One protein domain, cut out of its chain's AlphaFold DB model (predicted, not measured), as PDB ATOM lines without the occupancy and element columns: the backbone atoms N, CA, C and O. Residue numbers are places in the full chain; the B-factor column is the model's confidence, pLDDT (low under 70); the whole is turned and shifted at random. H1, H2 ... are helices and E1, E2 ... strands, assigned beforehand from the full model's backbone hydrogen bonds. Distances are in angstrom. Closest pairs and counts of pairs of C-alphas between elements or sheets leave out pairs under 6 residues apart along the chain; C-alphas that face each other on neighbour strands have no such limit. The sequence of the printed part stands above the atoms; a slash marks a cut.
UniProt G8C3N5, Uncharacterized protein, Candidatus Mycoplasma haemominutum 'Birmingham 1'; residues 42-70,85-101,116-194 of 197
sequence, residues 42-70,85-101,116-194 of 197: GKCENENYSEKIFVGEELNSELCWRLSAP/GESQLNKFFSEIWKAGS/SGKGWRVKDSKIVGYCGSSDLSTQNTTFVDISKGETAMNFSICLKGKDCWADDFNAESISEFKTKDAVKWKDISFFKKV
ATOM      1  N   GLY A  42      28.383  -9.420  39.170       85.56
ATOM      2  CA  GLY A  42      29.350  -8.816  38.252       85.56
ATOM      3  C   GLY A  42      29.364  -9.511  36.897       85.56
ATOM      4  O   GLY A  42      28.688 -10.514  36.689       85.56
ATOM      5  N   LYS A  43      30.155  -9.007  35.957       82.75
ATOM      6  CA  LYS A  43      30.436  -9.740  34.723       82.75
ATOM      7  C   LYS A  43      31.427 -10.874  35.002       82.75
ATOM      8  O   LYS A  43      32.308 -10.731  35.847       82.75
ATOM      9  N   CYS A  44      31.292 -12.013  34.327       81.19
ATOM     10  CA  CYS A  44      32.233 -13.121  34.502       81.19
ATOM     11  C   CYS A  44      33.601 -12.764  33.891       81.19
ATOM     12  O   CYS A  44      33.707 -12.609  32.676       81.19
ATOM     13  N   GLU A  45      34.637 -12.645  34.728       72.38
ATOM     14  CA  GLU A  45      35.998 -12.291  34.287       72.38
ATOM     15  C   GLU A  45      36.883 -13.506  33.938       72.38
ATOM     16  O   GLU A  45      37.826 -13.342  33.174       72.38
ATOM     17  N   ASN A  46      36.588 -14.716  34.447       61.69
ATOM     18  CA  ASN A  46      37.430 -15.926  34.306       61.69
ATOM     19  C   ASN A  46      36.604 -17.229  34.201       61.69
ATOM     20  O   ASN A  46      35.400 -17.213  34.425       61.69
ATOM     21  N   GLU A  47      37.241 -18.372  33.911       56.62
ATOM     22  CA  GLU A  47      36.606 -19.700  33.739       56.62
ATOM     23  C   GLU A  47      36.179 -20.406  35.047       56.62
ATOM     24  O   GLU A  47      35.538 -21.453  35.001       56.62
ATOM     25  N   ASN A  48      36.444 -19.826  36.225       58.03
ATOM     26  CA  ASN A  48      36.127 -20.421  37.541       58.03
ATOM     27  C   ASN A  48      34.628 -20.365  37.929       58.03
ATOM     28  O   ASN A  48      34.266 -20.410  39.109       58.03
ATOM     29  N   TYR A  49      33.746 -20.259  36.938       64.75
ATOM     30  CA  TYR A  49      32.294 -20.262  37.090       64.75
ATOM     31  C   TYR A  49      31.734 -21.456  36.315       64.75
ATOM     32  O   TYR A  49      31.623 -21.414  35.091       64.75
ATOM     33  N   SER A  50      31.430 -22.547  37.018       66.88
ATOM     34  CA  SER A  50      31.138 -23.831  36.367       66.88
ATOM     35  C   SER A  50      29.653 -24.169  36.282       66.88
ATOM     36  O   SER A  50      29.268 -24.972  35.436       66.88
ATOM     37  N   GLU A  51      28.805 -23.558  37.111       76.44
ATOM     38  CA  GLU A  51      27.397 -23.944  37.195       76.44
ATOM     39  C   GLU A  51      26.482 -22.776  36.848       76.44
ATOM     40  O   GLU A  51      26.499 -21.731  37.510       76.44
ATOM     41  N   LYS A  52      25.702 -22.975  35.779       81.44
ATOM     42  CA  LYS A  52      24.619 -22.075  35.390       81.44
ATOM     43  C   LYS A  52      23.539 -22.140  36.463       81.44
ATOM     44  O   LYS A  52      23.124 -23.229  36.841       81.44
ATOM     45  N   ILE A  53      23.087 -20.979  36.904       82.56
ATOM     46  CA  ILE A  53      22.041 -20.839  37.917       82.56
ATOM     47  C   ILE A  53      20.865 -20.054  37.353       82.56
ATOM     48  O   ILE A  53      21.025 -19.218  36.454       82.56
ATOM     49  N   PHE A  54      19.688 -20.300  37.909       81.06
ATOM     50  CA  PHE A  54      18.468 -19.609  37.534       81.06
ATOM     51  C   PHE A  54      18.042 -18.580  38.586       81.06
ATOM     52  O   PHE A  54      18.268 -18.736  39.787       81.06
ATOM     53  N   VAL A  55      17.402 -17.501  38.125       74.12
ATOM     54  CA  VAL A  55      16.834 -16.483  39.020       74.12
ATOM     55  C   VAL A  55      15.798 -17.131  39.934       74.12
ATOM     56  O   VAL A  55      14.867 -17.782  39.461       74.12
ATOM     57  N   GLY A  56      15.940 -16.905  41.240       66.06
ATOM     58  CA  GLY A  56      15.064 -17.469  42.270       66.06
ATOM     59  C   GLY A  56      15.658 -18.663  43.020       66.06
ATOM     60  O   GLY A  56      15.099 -19.050  44.042       66.06
ATOM     61  N   GLU A  57      16.797 -19.202  42.580       73.00
ATOM     62  CA  GLU A  57      17.555 -20.166  43.381       73.00
ATOM     63  C   GLU A  57      18.126 -19.511  44.653       73.00
ATOM     64  O   GLU A  57      18.530 -18.341  44.645       73.00
ATOM     65  N   GLU A  58      18.144 -20.258  45.767       64.94
ATOM     66  CA  GLU A  58      18.770 -19.808  47.014       64.94
ATOM     67  C   GLU A  58      20.286 -19.695  46.847       64.94
ATOM     68  O   GLU A  58      20.955 -20.620  46.391       64.94
ATOM     69  N   LEU A  59      20.841 -18.557  47.266       68.31
ATOM     70  CA  LEU A  59      22.260 -18.271  47.119       68.31
ATOM     71  C   LEU A  59      22.863 -17.747  48.411       68.31
ATOM     72  O   LEU A  59      22.290 -16.899  49.091       68.31
ATOM     73  N   ASN A  60      24.081 -18.217  48.674       60.19
ATOM     74  CA  ASN A  60      24.891 -17.822  49.821       60.19
ATOM     75  C   ASN A  60      26.074 -16.906  49.442       60.19
ATOM     76  O   ASN A  60      26.819 -16.503  50.333       60.19
ATOM     77  N   SER A  61      26.315 -16.621  48.151       67.06
ATOM     78  CA  SER A  61      27.483 -15.836  47.705       67.06
ATOM     79  C   SER A  61      27.405 -15.329  46.253       67.06
ATOM     80  O   SER A  61      26.509 -15.715  45.508       67.06
ATOM     81  N   GLU A  62      28.372 -14.460  45.911       77.12
ATOM     82  CA  GLU A  62      28.618 -13.741  44.644       77.12
ATOM     83  C   GLU A  62      28.238 -14.499  43.358       77.12
ATOM     84  O   GLU A  62      28.551 -15.682  43.194       77.12
ATOM     85  N   LEU A  63      27.637 -13.767  42.415       84.25
ATOM     86  CA  LEU A  63      27.257 -14.252  41.090       84.25
ATOM     87  C   LEU A  63      27.983 -13.490  39.997       84.25
ATOM     88  O   LEU A  63      28.337 -12.319  40.160       84.25
ATOM     89  N   CYS A  64      28.090 -14.120  38.833       85.31
ATOM     90  CA  CYS A  64      28.424 -13.401  37.621       85.31
ATOM     91  C   CYS A  64      27.462 -13.698  36.475       85.31
ATOM     92  O   CYS A  64      26.754 -14.705  36.483       85.31
ATOM     93  N   TRP A  65      27.446 -12.823  35.475       86.69
ATOM     94  CA  TRP A  65      26.739 -13.038  34.219       86.69
ATOM     95  C   TRP A  65      27.685 -12.951  33.024       86.69
ATOM     96  O   TRP A  65      28.701 -12.252  33.044       86.69
ATOM     97  N   ARG A  66      27.328 -13.659  31.955       85.12
ATOM     98  CA  ARG A  66      27.973 -13.553  30.643       85.12
ATOM     99  C   ARG A  66      26.937 -13.705  29.540       85.12
ATOM    100  O   ARG A  66      25.883 -14.307  29.754       85.12
ATOM    101  N   LEU A  67      27.261 -13.177  28.367       84.00
ATOM    102  CA  LEU A  67      26.486 -13.449  27.163       84.00
ATOM    103  C   LEU A  67      26.694 -14.915  26.773       84.00
ATOM    104  O   LEU A  67      27.825 -15.406  26.804       84.00
ATOM    105  N   SER A  68      25.618 -15.618  26.442       76.50
ATOM    106  CA  SER A  68      25.705 -16.940  25.828       76.50
ATOM    107  C   SER A  68      26.440 -16.790  24.494       76.50
ATOM    108  O   SER A  68      26.111 -15.902  23.704       76.50
ATOM    109  N   ALA A  69      27.465 -17.613  24.256       59.22
ATOM    110  CA  ALA A  69      28.140 -17.619  22.963       59.22
ATOM    111  C   ALA A  69      27.123 -17.996  21.868       59.22
ATOM    112  O   ALA A  69      26.287 -18.870  22.121       59.22
ATOM    113  N   PRO A  70      27.159 -17.354  20.683       47.97
ATOM    114  CA  PRO A  70      26.447 -17.895  19.536       47.97
ATOM    115  C   PRO A  70      26.989 -19.303  19.263       47.97
ATOM    116  O   PRO A  70      28.193 -19.541  19.384       47.97
ATOM    117  N   GLY A  85      27.349   0.936  30.354       66.31
ATOM    118  CA  GLY A  85      26.323   0.724  31.376       66.31
ATOM    119  C   GLY A  85      26.435  -0.588  32.164       66.31
ATOM    120  O   GLY A  85      25.475  -0.965  32.832       66.31
ATOM    121  N   GLU A  86      27.583  -1.279  32.142       76.81
ATOM    122  CA  GLU A  86      27.804  -2.518  32.912       76.81
ATOM    123  C   GLU A  86      27.462  -2.374  34.406       76.81
ATOM    124  O   GLU A  86      26.788  -3.225  34.979       76.81
ATOM    125  N   SER A  87      27.847  -1.261  35.040       75.81
ATOM    126  CA  SER A  87      27.506  -0.998  36.447       75.81
ATOM    127  C   SER A  87      25.990  -0.934  36.675       75.81
ATOM    128  O   SER A  87      25.488  -1.391  37.700       75.81
ATOM    129  N   GLN A  88      25.249  -0.384  35.715       74.75
ATOM    130  CA  GLN A  88      23.798  -0.265  35.761       74.75
ATOM    131  C   GLN A  88      23.106  -1.598  35.488       74.75
ATOM    132  O   GLN A  88      22.086  -1.866  36.118       74.75
ATOM    133  N   LEU A  89      23.673  -2.437  34.617       79.00
ATOM    134  CA  LEU A  89      23.241  -3.824  34.411       79.00
ATOM    135  C   LEU A  89      23.462  -4.671  35.665       79.00
ATOM    136  O   LEU A  89      22.552  -5.367  36.098       79.00
ATOM    137  N   ASN A  90      24.630  -4.555  36.301       84.00
ATOM    138  CA  ASN A  90      24.940  -5.259  37.546       84.00
ATOM    139  C   ASN A  90      23.934  -4.905  38.648       84.00
ATOM    140  O   ASN A  90      23.369  -5.793  39.281       84.00
ATOM    141  N   LYS A  91      23.649  -3.607  38.829       78.62
ATOM    142  CA  LYS A  91      22.628  -3.137  39.779       78.62
ATOM    143  C   LYS A  91      21.241  -3.681  39.447       78.62
ATOM    144  O   LYS A  91      20.560  -4.177  40.337       78.62
ATOM    145  N   PHE A  92      20.861  -3.625  38.176       78.75
ATOM    146  CA  PHE A  92      19.582  -4.127  37.692       78.75
ATOM    147  C   PHE A  92      19.401  -5.626  37.962       78.75
ATOM    148  O   PHE A  92      18.388  -6.031  38.529       78.75
ATOM    149  N   PHE A  93      20.398  -6.457  37.649       83.06
ATOM    150  CA  PHE A  93      20.330  -7.885  37.955       83.06
ATOM    151  C   PHE A  93      20.277  -8.144  39.461       83.06
ATOM    152  O   PHE A  93      19.514  -9.004  39.897       83.06
ATOM    153  N   SER A  94      21.034  -7.391  40.268       79.94
ATOM    154  CA  SER A  94      20.971  -7.502  41.729       79.94
ATOM    155  C   SER A  94      19.575  -7.166  42.268       79.94
ATOM    156  O   SER A  94      19.111  -7.830  43.192       79.94
ATOM    157  N   GLU A  95      18.897  -6.160  41.712       75.94
ATOM    158  CA  GLU A  95      17.524  -5.795  42.090       75.94
ATOM    159  C   GLU A  95      16.518  -6.887  41.719       75.94
ATOM    160  O   GLU A  95      15.726  -7.296  42.569       75.94
ATOM    161  N   ILE A  96      16.601  -7.429  40.500       76.44
ATOM    162  CA  ILE A  96      15.745  -8.541  40.059       76.44
ATOM    163  C   ILE A  96      15.935  -9.768  40.950       76.44
ATOM    164  O   ILE A  96      14.966 -10.385  41.388       76.44
ATOM    165  N   TRP A  97      17.179 -10.106  41.285       77.50
ATOM    166  CA  TRP A  97      17.453 -11.259  42.136       77.50
ATOM    167  C   TRP A  97      16.939 -11.075  43.569       77.50
ATOM    168  O   TRP A  97      16.501 -12.037  44.201       77.50
ATOM    169  N   LYS A  98      16.974  -9.838  44.088       72.56
ATOM    170  CA  LYS A  98      16.414  -9.485  45.403       72.56
ATOM    171  C   LYS A  98      14.888  -9.561  45.414       72.56
ATOM    172  O   LYS A  98      14.335 -10.051  46.395       72.56
ATOM    173  N   ALA A  99      14.233  -9.108  44.344       67.75
ATOM    174  CA  ALA A  99      12.785  -9.226  44.175       67.75
ATOM    175  C   ALA A  99      12.333 -10.696  44.049       67.75
ATOM    176  O   ALA A  99      11.215 -11.041  44.433       67.75
ATOM    177  N   GLY A 100      13.222 -11.574  43.573       62.22
ATOM    178  CA  GLY A 100      12.934 -12.985  43.337       62.22
ATOM    179  C   GLY A 100      12.119 -13.197  42.060       62.22
ATOM    180  O   GLY A 100      11.914 -12.279  41.273       62.22
ATOM    181  N   SER A 101      11.623 -14.418  41.848       53.69
ATOM    182  CA  SER A 101      10.787 -14.770  40.687       53.69
ATOM    183  C   SER A 101       9.367 -14.168  40.715       53.69
ATOM    184  O   SER A 101       8.530 -14.535  39.887       53.69
ATOM    185  N   SER A 116      14.611  14.210  30.360       50.62
ATOM    186  CA  SER A 116      15.222  14.549  31.668       50.62
ATOM    187  C   SER A 116      15.534  13.446  32.696       50.62
ATOM    188  O   SER A 116      16.104  13.757  33.740       50.62
ATOM    189  N   GLY A 117      15.283  12.157  32.437       56.91
ATOM    190  CA  GLY A 117      15.590  11.106  33.425       56.91
ATOM    191  C   GLY A 117      16.588  10.044  32.967       56.91
ATOM    192  O   GLY A 117      16.270   9.287  32.054       56.91
ATOM    193  N   LYS A 118      17.719   9.908  33.679       63.31
ATOM    194  CA  LYS A 118      18.585   8.716  33.606       63.31
ATOM    195  C   LYS A 118      17.944   7.550  34.363       63.31
ATOM    196  O   LYS A 118      17.449   7.761  35.468       63.31
ATOM    197  N   GLY A 119      17.969   6.342  33.804       62.91
ATOM    198  CA  GLY A 119      17.494   5.139  34.498       62.91
ATOM    199  C   GLY A 119      16.878   4.075  33.591       62.91
ATOM    200  O   GLY A 119      16.704   4.293  32.393       62.91
ATOM    201  N   TRP A 120      16.552   2.928  34.191       64.69
ATOM    202  CA  TRP A 120      15.827   1.835  33.543       64.69
ATOM    203  C   TRP A 120      14.341   2.184  33.365       64.69
ATOM    204  O   TRP A 120      13.725   2.849  34.205       64.69
ATOM    205  N   ARG A 121      13.769   1.775  32.236       67.06
ATOM    206  CA  ARG A 121      12.368   2.004  31.848       67.06
ATOM    207  C   ARG A 121      11.703   0.684  31.516       67.06
ATOM    208  O   ARG A 121      12.360  -0.148  30.902       67.06
ATOM    209  N   VAL A 122      10.431   0.515  31.887       57.16
ATOM    210  CA  VAL A 122       9.635  -0.673  31.524       57.16
ATOM    211  C   VAL A 122       8.890  -0.357  30.235       57.16
ATOM    212  O   VAL A 122       8.223   0.672  30.157       57.16
ATOM    213  N   LYS A 123       8.894  -1.295  29.294       59.41
ATOM    214  CA  LYS A 123       7.866  -1.426  28.270       59.41
ATOM    215  C   LYS A 123       7.241  -2.826  28.347       59.41
ATOM    216  O   LYS A 123       7.950  -3.828  28.453       59.41
ATOM    217  N   ASP A 124       5.910  -2.894  28.336       56.69
ATOM    218  CA  ASP A 124       5.126  -4.145  28.301       56.69
ATOM    219  C   ASP A 124       5.473  -5.174  29.403       56.69
ATOM    220  O   ASP A 124       5.352  -6.384  29.207       56.69
ATOM    221  N   SER A 125       5.931  -4.697  30.569       59.41
ATOM    222  CA  SER A 125       6.332  -5.503  31.740       59.41
ATOM    223  C   SER A 125       7.460  -6.521  31.510       59.41
ATOM    224  O   SER A 125       7.770  -7.285  32.420       59.41
ATOM    225  N   LYS A 126       8.080  -6.544  30.323       67.69
ATOM    226  CA  LYS A 126       9.061  -7.568  29.919       67.69
ATOM    227  C   LYS A 126      10.337  -6.972  29.351       67.69
ATOM    228  O   LYS A 126      11.422  -7.417  29.698       67.69
ATOM    229  N   ILE A 127      10.228  -5.929  28.532       67.88
ATOM    230  CA  ILE A 127      11.383  -5.302  27.892       67.88
ATOM    231  C   ILE A 127      11.746  -4.044  28.660       67.88
ATOM    232  O   ILE A 127      10.902  -3.190  28.926       67.88
ATOM    233  N   VAL A 128      13.022  -3.909  28.991       71.56
ATOM    234  CA  VAL A 128      13.551  -2.800  29.763       71.56
ATOM    235  C   VAL A 128      14.657  -2.097  28.996       71.56
ATOM    236  O   VAL A 128      15.482  -2.739  28.357       71.56
ATOM    237  N   GLY A 129      14.679  -0.770  29.027       70.19
ATOM    238  CA  GLY A 129      15.706   0.036  28.360       70.19
ATOM    239  C   GLY A 129      16.395   0.970  29.344       70.19
ATOM    240  O   GLY A 129      15.724   1.561  30.188       70.19
ATOM    241  N   TYR A 130      17.716   1.125  29.250       71.06
ATOM    242  CA  TYR A 130      18.453   2.109  30.046       71.06
ATOM    243  C   TYR A 130      18.614   3.426  29.279       71.06
ATOM    244  O   TYR A 130      19.403   3.503  28.336       71.06
ATOM    245  N   CYS A 131      17.929   4.490  29.714       67.38
ATOM    246  CA  CYS A 131      18.164   5.833  29.177       67.38
ATOM    247  C   CYS A 131      19.396   6.440  29.883       67.38
ATOM    248  O   CYS A 131      19.342   6.776  31.070       67.38
ATOM    249  N   GLY A 132      20.522   6.571  29.175       55.62
ATOM    250  CA  GLY A 132      21.760   7.174  29.703       55.62
ATOM    251  C   GLY A 132      21.835   8.701  29.559       55.62
ATOM    252  O   GLY A 132      22.562   9.363  30.310       55.62
ATOM    253  N   SER A 133      21.060   9.257  28.630       58.06
ATOM    254  CA  SER A 133      20.947  10.678  28.285       58.06
ATOM    255  C   SER A 133      19.496  11.002  27.900       58.06
ATOM    256  O   SER A 133      18.677  10.102  27.726       58.06
ATOM    257  N   SER A 134      19.170  12.292  27.771       53.69
ATOM    258  CA  SER A 134      17.890  12.764  27.222       53.69
ATOM    259  C   SER A 134      17.715  12.465  25.728       53.69
ATOM    260  O   SER A 134      16.650  12.735  25.194       53.69
ATOM    261  N   ASP A 135      18.740  11.922  25.064       53.31
ATOM    262  CA  ASP A 135      18.759  11.698  23.623       53.31
ATOM    263  C   ASP A 135      18.826  10.196  23.305       53.31
ATOM    264  O   ASP A 135      19.870   9.542  23.407       53.31
ATOM    265  N   LEU A 136      17.666   9.645  22.964       52.03
ATOM    266  CA  LEU A 136      17.425   8.212  22.744       52.03
ATOM    267  C   LEU A 136      17.747   7.765  21.331       52.03
ATOM    268  O   LEU A 136      17.816   6.569  21.061       52.03
ATOM    269  N   SER A 137      17.981   8.733  20.445       51.97
ATOM    270  CA  SER A 137      18.489   8.498  19.099       51.97
ATOM    271  C   SER A 137      19.909   7.915  19.107       51.97
ATOM    272  O   SER A 137      20.408   7.440  18.084       51.97
ATOM    273  N   THR A 138      20.571   7.926  20.267       53.94
ATOM    274  CA  THR A 138      21.949   7.484  20.408       53.94
ATOM    275  C   THR A 138      22.059   5.960  20.319       53.94
ATOM    276  O   THR A 138      21.403   5.198  21.031       53.94
ATOM    277  N   GLN A 139      22.967   5.512  19.450       58.12
ATOM    278  CA  GLN A 139      23.336   4.119  19.144       58.12
ATOM    279  C   GLN A 139      23.802   3.281  20.361       58.12
ATOM    280  O   GLN A 139      24.209   2.136  20.200       58.12
ATOM    281  N   ASN A 140      23.732   3.834  21.576       63.50
ATOM    282  CA  ASN A 140      24.317   3.295  22.804       63.50
ATOM    283  C   ASN A 140      23.272   2.866  23.847       63.50
ATOM    284  O   ASN A 140      23.637   2.535  24.978       63.50
ATOM    285  N   THR A 141      21.978   2.906  23.516       71.88
ATOM    286  CA  THR A 141      20.933   2.442  24.439       71.88
ATOM    287  C   THR A 141      21.014   0.924  24.607       71.88
ATOM    288  O   THR A 141      21.081   0.179  23.628       71.88
ATOM    289  N   THR A 142      20.999   0.479  25.864       78.12
ATOM    290  CA  THR A 142      20.954  -0.941  26.228       78.12
ATOM    291  C   THR A 142      19.519  -1.352  26.519       78.12
ATOM    292  O   THR A 142      18.862  -0.730  27.354       78.12
ATOM    293  N   PHE A 143      19.066  -2.415  25.862       79.12
ATOM    294  CA  PHE A 143      17.782  -3.059  26.107       79.12
ATOM    295  C   PHE A 143      17.991  -4.445  26.710       79.12
ATOM    296  O   PHE A 143      18.879  -5.170  26.275       79.12
ATOM    297  N   VAL A 144      17.163  -4.827  27.677       82.50
ATOM    298  CA  VAL A 144      17.105  -6.172  28.250       82.50
ATOM    299  C   VAL A 144      15.664  -6.659  28.175       82.50
ATOM    300  O   VAL A 144      14.758  -5.966  28.606       82.50
ATOM    301  N   ASP A 145      15.434  -7.836  27.619       82.50
ATOM    302  CA  ASP A 145      14.149  -8.514  27.650       82.50
ATOM    303  C   ASP A 145      14.169  -9.573  28.740       82.50
ATOM    304  O   ASP A 145      15.111 -10.359  28.841       82.50
ATOM    305  N   ILE A 146      13.108  -9.577  29.527       79.81
ATOM    306  CA  ILE A 146      12.843 -10.497  30.613       79.81
ATOM    307  C   ILE A 146      11.625 -11.307  30.194       79.81
ATOM    308  O   ILE A 146      10.487 -10.830  30.196       79.81
ATOM    309  N   SER A 147      11.858 -12.562  29.843       77.56
ATOM    310  CA  SER A 147      10.789 -13.489  29.497       77.56
ATOM    311  C   SER A 147      10.690 -14.583  30.549       77.56
ATOM    312  O   SER A 147      11.680 -15.032  31.121       77.56
ATOM    313  N   LYS A 148       9.466 -15.018  30.842       69.38
ATOM    314  CA  LYS A 148       9.250 -16.177  31.705       69.38
ATOM    315  C   LYS A 148       9.433 -17.434  30.857       69.38
ATOM    316  O   LYS A 148       8.615 -17.691  29.977       69.38
ATOM    317  N   GLY A 149      10.511 -18.173  31.094       64.69
ATOM    318  CA  GLY A 149      10.700 -19.518  30.562       64.69
ATOM    319  C   GLY A 149       9.877 -20.552  31.335       64.69
ATOM    320  O   GLY A 149       9.225 -20.234  32.331       64.69
ATOM    321  N   GLU A 150       9.915 -21.804  30.878       62.09
ATOM    322  CA  GLU A 150       9.180 -22.914  31.508       62.09
ATOM    323  C   GLU A 150       9.645 -23.186  32.944       62.09
ATOM    324  O   GLU A 150       8.832 -23.496  33.814       62.09
ATOM    325  N   THR A 151      10.946 -23.035  33.201       62.25
ATOM    326  CA  THR A 151      11.582 -23.349  34.489       62.25
ATOM    327  C   THR A 151      12.137 -22.124  35.214       62.25
ATOM    328  O   THR A 151      12.279 -22.159  36.434       62.25
ATOM    329  N   ALA A 152      12.440 -21.041  34.496       70.44
ATOM    330  CA  ALA A 152      13.132 -19.872  35.035       70.44
ATOM    331  C   ALA A 152      12.880 -18.604  34.210       70.44
ATOM    332  O   ALA A 152      12.416 -18.670  33.073       70.44
ATOM    333  N   MET A 153      13.225 -17.437  34.766       77.44
ATOM    334  CA  MET A 153      13.321 -16.204  33.979       77.44
ATOM    335  C   MET A 153      14.500 -16.288  33.002       77.44
ATOM    336  O   MET A 153      15.616 -16.634  33.390       77.44
ATOM    337  N   ASN A 154      14.238 -15.928  31.751       82.19
ATOM    338  CA  ASN A 154      15.212 -15.812  30.681       82.19
ATOM    339  C   ASN A 154      15.499 -14.337  30.416       82.19
ATOM    340  O   ASN A 154      14.590 -13.504  30.423       82.19
ATOM    341  N   PHE A 155      16.766 -14.042  30.149       85.44
ATOM    342  CA  PHE A 155      17.246 -12.692  29.910       85.44
ATOM    343  C   PHE A 155      17.925 -12.643  28.556       85.44
ATOM    344  O   PHE A 155      18.837 -13.428  28.298       85.44
ATOM    345  N   SER A 156      17.529 -11.686  27.731       87.06
ATOM    346  CA  SER A 156      18.234 -11.358  26.495       87.06
ATOM    347  C   SER A 156      18.586  -9.879  26.516       87.06
ATOM    348  O   SER A 156      17.811  -9.069  27.006       87.06
ATOM    349  N   ILE A 157      19.742  -9.501  25.994       85.38
ATOM    350  CA  ILE A 157      20.237  -8.126  25.971       85.38
ATOM    351  C   ILE A 157      20.604  -7.716  24.557       85.38
ATOM    352  O   ILE A 157      21.123  -8.510  23.775       85.38
ATOM    353  N   CYS A 158      20.374  -6.451  24.244       81.00
ATOM    354  CA  CYS A 158      20.876  -5.822  23.043       81.00
ATOM    355  C   CYS A 158      21.501  -4.463  23.376       81.00
ATOM    356  O   CYS A 158      20.940  -3.661  24.119       81.00
ATOM    357  N   LEU A 159      22.691  -4.219  22.823       79.38
ATOM    358  CA  LEU A 159      23.546  -3.066  23.141       79.38
ATOM    359  C   LEU A 159      23.623  -2.038  22.005       79.38
ATOM    360  O   LEU A 159      24.467  -1.147  22.042       79.38
ATOM    361  N   LYS A 160      22.809  -2.202  20.957       76.19
ATOM    362  CA  LYS A 160      22.928  -1.451  19.698       76.19
ATOM    363  C   LYS A 160      21.808  -0.421  19.504       76.19
ATOM    364  O   LYS A 160      21.525  -0.012  18.381       76.19
ATOM    365  N   GLY A 161      21.151   0.005  20.585       75.12
ATOM    366  CA  GLY A 161      20.095   1.013  20.529       75.12
ATOM    367  C   GLY A 161      18.991   0.650  19.532       75.12
ATOM    368  O   GLY A 161      18.335  -0.379  19.671       75.12
ATOM    369  N   LYS A 162      18.790   1.491  18.513       71.94
ATOM    370  CA  LYS A 162      17.773   1.261  17.477       71.94
ATOM    371  C   LYS A 162      17.967  -0.049  16.708       71.94
ATOM    372  O   LYS A 162      16.979  -0.673  16.351       71.94
ATOM    373  N   ASP A 163      19.212  -0.492  16.511       78.00
ATOM    374  CA  ASP A 163      19.500  -1.686  15.708       78.00
ATOM    375  C   ASP A 163      19.062  -2.965  16.436       78.00
ATOM    376  O   ASP A 163      19.080  -4.044  15.867       78.00
ATOM    377  N   CYS A 164      18.638  -2.871  17.697       77.69
ATOM    378  CA  CYS A 164      17.986  -3.972  18.394       77.69
ATOM    379  C   CYS A 164      16.639  -4.366  17.766       77.69
ATOM    380  O   CYS A 164      16.095  -5.420  18.092       77.69
ATOM    381  N   TRP A 165      16.080  -3.539  16.889       78.25
ATOM    382  CA  TRP A 165      14.737  -3.702  16.356       78.25
ATOM    383  C   TRP A 165      14.782  -3.814  14.834       78.25
ATOM    384  O   TRP A 165      15.567  -3.133  14.181       78.25
ATOM    385  N   ALA A 166      13.937  -4.685  14.286       75.75
ATOM    386  CA  ALA A 166      13.795  -4.871  12.844       75.75
ATOM    387  C   ALA A 166      12.793  -3.883  12.213       75.75
ATOM    388  O   ALA A 166      12.803  -3.700  10.998       75.75
ATOM    389  N   ASP A 167      11.937  -3.261  13.030       69.88
ATOM    390  CA  ASP A 167      10.954  -2.267  12.588       69.88
ATOM    391  C   ASP A 167      11.547  -0.847  12.585       69.88
ATOM    392  O   ASP A 167      12.525  -0.562  13.285       69.88
ATOM    393  N   ASP A 168      10.916   0.066  11.839       61.44
ATOM    394  CA  ASP A 168      11.310   1.475  11.798       61.44
ATOM    395  C   ASP A 168      11.273   2.111  13.198       61.44
ATOM    396  O   ASP A 168      10.259   2.123  13.900       61.44
ATOM    397  N   PHE A 169      12.417   2.654  13.610       60.44
ATOM    398  CA  PHE A 169      12.606   3.267  14.918       60.44
ATOM    399  C   PHE A 169      12.230   4.750  14.901       60.44
ATOM    400  O   PHE A 169      12.885   5.549  14.227       60.44
ATOM    401  N   ASN A 170      11.256   5.136  15.728       58.69
ATOM    402  CA  ASN A 170      11.023   6.535  16.065       58.69
ATOM    403  C   ASN A 170      11.651   6.876  17.428       58.69
ATOM    404  O   ASN A 170      11.182   6.429  18.473       58.69
ATOM    405  N   ALA A 171      12.701   7.703  17.415       53.34
ATOM    406  CA  ALA A 171      13.375   8.175  18.626       53.34
ATOM    407  C   ALA A 171      12.482   9.067  19.508       53.34
ATOM    408  O   ALA A 171      12.703   9.136  20.715       53.34
ATOM    409  N   GLU A 172      11.482   9.723  18.912       51.34
ATOM    410  CA  GLU A 172      10.523  10.595  19.602       51.34
ATOM    411  C   GLU A 172       9.344   9.805  20.197       51.34
ATOM    412  O   GLU A 172       8.700  10.275  21.132       51.34
ATOM    413  N   SER A 173       9.083   8.585  19.706       50.72
ATOM    414  CA  SER A 173       8.028   7.700  20.210       50.72
ATOM    415  C   SER A 173       8.525   6.255  20.339       50.72
ATOM    416  O   SER A 173       8.313   5.395  19.484       50.72
ATOM    417  N   ILE A 174       9.145   5.957  21.480       50.28
ATOM    418  CA  ILE A 174       9.572   4.605  21.900       50.28
ATOM    419  C   ILE A 174       8.395   3.603  22.040       50.28
ATOM    420  O   ILE A 174       8.580   2.390  22.215       50.28
ATOM    421  N   SER A 175       7.158   4.082  21.904       42.38
ATOM    422  CA  SER A 175       5.908   3.329  22.022       42.38
ATOM    423  C   SER A 175       5.790   2.113  21.087       42.38
ATOM    424  O   SER A 175       4.993   1.222  21.368       42.38
ATOM    425  N   GLU A 176       6.621   1.962  20.046       48.41
ATOM    426  CA  GLU A 176       6.352   1.007  18.950       48.41
ATOM    427  C   GLU A 176       7.394  -0.092  18.676       48.41
ATOM    428  O   GLU A 176       7.219  -0.852  17.735       48.41
ATOM    429  N   PHE A 177       8.409  -0.296  19.522       59.00
ATOM    430  CA  PHE A 177       9.230  -1.522  19.469       59.00
ATOM    431  C   PHE A 177       8.368  -2.793  19.499       59.00
ATOM    432  O   PHE A 177       7.696  -3.020  20.510       59.00
ATOM    433  N   LYS A 178       8.370  -3.599  18.429       60.53
ATOM    434  CA  LYS A 178       7.613  -4.860  18.378       60.53
ATOM    435  C   LYS A 178       8.461  -6.027  17.884       60.53
ATOM    436  O   LYS A 178       8.468  -7.072  18.534       60.53
ATOM    437  N   THR A 179       9.230  -5.852  16.814       74.69
ATOM    438  CA  THR A 179      10.027  -6.936  16.230       74.69
ATOM    439  C   THR A 179      11.494  -6.803  16.620       74.69
ATOM    440  O   THR A 179      12.179  -5.864  16.218       74.69
ATOM    441  N   LYS A 180      11.997  -7.750  17.417       77.69
ATOM    442  CA  LYS A 180      13.426  -7.845  17.754       77.69
ATOM    443  C   LYS A 180      14.237  -8.304  16.545       77.69
ATOM    444  O   LYS A 180      13.826  -9.229  15.848       77.69
ATOM    445  N   ASP A 181      15.426  -7.738  16.366       79.81
ATOM    446  CA  ASP A 181      16.418  -8.275  15.433       79.81
ATOM    447  C   ASP A 181      17.145  -9.476  16.068       79.81
ATOM    448  O   ASP A 181      17.966  -9.323  16.973       79.81
ATOM    449  N   ALA A 182      16.866 -10.691  15.595       79.62
ATOM    450  CA  ALA A 182      17.420 -11.918  16.170       79.62
ATOM    451  C   ALA A 182      18.964 -11.974  16.195       79.62
ATOM    452  O   ALA A 182      19.532 -12.688  17.017       79.62
ATOM    453  N   VAL A 183      19.658 -11.220  15.335       81.44
ATOM    454  CA  VAL A 183      21.128 -11.206  15.266       81.44
ATOM    455  C   VAL A 183      21.727 -10.325  16.365       81.44
ATOM    456  O   VAL A 183      22.824 -10.596  16.869       81.44
ATOM    457  N   LYS A 184      21.020  -9.255  16.740       82.06
ATOM    458  CA  LYS A 184      21.524  -8.205  17.641       82.06
ATOM    459  C   LYS A 184      21.250  -8.485  19.112       82.06
ATOM    460  O   LYS A 184      21.978  -7.980  19.967       82.06
ATOM    461  N   TRP A 185      20.237  -9.291  19.406       84.88
ATOM    462  CA  TRP A 185      19.950  -9.753  20.759       84.88
ATOM    463  C   TRP A 185      20.817 -10.955  21.123       84.88
ATOM    464  O   TRP A 185      21.032 -11.853  20.313       84.88
ATOM    465  N   LYS A 186      21.323 -10.966  22.356       85.19
ATOM    466  CA  LYS A 186      22.148 -12.040  22.913       85.19
ATOM    467  C   LYS A 186      21.567 -12.491  24.239       85.19
ATOM    468  O   LYS A 186      21.162 -11.656  25.042       85.19
ATOM    469  N   ASP A 187      21.555 -13.788  24.497       87.25
ATOM    470  CA  ASP A 187      21.076 -14.297  25.779       87.25
ATOM    471  C   ASP A 187      22.093 -14.055  26.890       87.25
ATOM    472  O   ASP A 187      23.302 -14.063  26.665       87.25
ATOM    473  N   ILE A 188      21.596 -13.858  28.105       86.88
ATOM    474  CA  ILE A 188      22.393 -13.729  29.318       86.88
ATOM    475  C   ILE A 188      22.217 -14.996  30.142       86.88
ATOM    476  O   ILE A 188      21.104 -15.449  30.405       86.88
ATOM    477  N   SER A 189      23.338 -15.545  30.593       87.00
ATOM    478  CA  SER A 189      23.362 -16.647  31.545       87.00
ATOM    479  C   SER A 189      24.086 -16.220  32.819       87.00
ATOM    480  O   SER A 189      25.109 -15.531  32.757       87.00
ATOM    481  N   PHE A 190      23.565 -16.658  33.965       86.12
ATOM    482  CA  PHE A 190      24.140 -16.411  35.284       86.12
ATOM    483  C   PHE A 190      24.878 -17.643  35.787       86.12
ATOM    484  O   PHE A 190      24.453 -18.769  35.531       86.12
ATOM    485  N   PHE A 191      25.970 -17.422  36.511       85.25
ATOM    486  CA  PHE A 191      26.818 -18.479  37.036       85.25
ATOM    487  C   PHE A 191      27.231 -18.178  38.473       85.25
ATOM    488  O   PHE A 191      27.502 -17.028  38.834       85.25
ATOM    489  N   LYS A 192      27.315 -19.230  39.291       84.06
ATOM    490  CA  LYS A 192      27.868 -19.135  40.646       84.06
ATOM    491  C   LYS A 192      29.380 -19.327  40.628       84.06
ATOM    492  O   LYS A 192      29.908 -20.128  39.854       84.06
ATOM    493  N   LYS A 193      30.081 -18.599  41.499       71.19
ATOM    494  CA  LYS A 193      31.519 -18.790  41.707       71.19
ATOM    495  C   LYS A 193      31.769 -20.142  42.371       71.19
ATOM    496  O   LYS A 193      31.133 -20.458  43.380       71.19
ATOM    497  N   VAL A 194      32.707 -20.923  41.840       67.19
ATOM    498  CA  VAL A 194      33.174 -22.134  42.523       67.19
ATOM    499  C   VAL A 194      33.972 -21.704  43.753       67.19
ATOM    500  O   VAL A 194      34.890 -20.890  43.645       67.19
TER     501      VAL A 194
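What this domain is: This is residues 42 to 70, 85 to 101 and 116 to 194 of the 197 residues of an uncharacterized protein of Candidatus Mycoplasma haemominutum 'Birmingham 1' (UniProt G8C3N5). A single strongly twisted antiparallel sheet of six strands, in the order E2 E7 E6 E5 E4 E3, forms the body, and the helix H1 packs on it with residues 86 to 94. The short strand E1 lies beyond E7 towards one end of the long axis, while the short helix H2 and the loop of residues 165 to 185 lie towards the other. The printed part has 125 residues, with two named helices and seven named strands in the order E1 E2 H1 E3 E4 E5 E6 H2 E7; its class is mixed, helices and strands, and under half of the residues are in named elements. It is compact, with a radius of gyration of the C-alphas of 15.0 A and an elongated outline of 45 by 29 by 27 A.

Where its parts are: In the sheet, E2 is residues 63 to 67, E7 residues 186 to 192 at 19.9 A, E6 residues 153 to 158 at 16.9 A, E5 residues 142 to 148 at 20.0 A, E4 residues 127 to 131 and E3 residues 119 to 123. H1, residues 86 to 99, is 19.9 A long, and H2 is residues 161 to 164. E1, residues 51 to 53, begins at C-alpha 51 (27.397, -23.944, 37.195); E7 ends at C-alpha 192 (27.868, -19.135, 40.646).

How they stand to each other: E3 E4 E5 E6 is a meander, each strand the antiparallel neighbour of the one before, in three hairpins. N 121 and O 129 of E3 and E4, N 128 and O 144 of E4 and E5, and N 145 and O 156 of E5 and E6 are within hydrogen-bond range at 2.8, 2.7 and 2.7 A. E7 is staggered: residues 186 to 188 pair with E6, N 188 and O 155 at 2.8 A, and residues 188 to 192 with E2, N 191 and O 64 at 2.8 A. E1 and E7 meet only at a point, C-alphas 52 and 191 being 4.5 A apart. Residues 42 to 43 pair parallel with residues 64 to 65 of E2. H1 is on the sheet, near E2 and E5. H2 only grazes the sheet; its closest C-alphas to E5 are those of Gly 161 and Thr 142, 6.1 A apart. In H1 every O i to N i+4 pair is within hydrogen-bond range; H2 is too short for one.

The domain as a whole: The C-alphas of Glu 172 and Val 194, the two farthest apart, are 45.9 A from each other. Residues 71 to 84 and 102 to 115 are not printed, with C-alpha gaps of 22.1 A and 31.0 A. The link from H2 to E7, 21 residues, is long. Mean pLDDT of the printed part is 70.8; 55 residues are under 70, among them residues 116 to 127, 131 to 140 and 167 to 178.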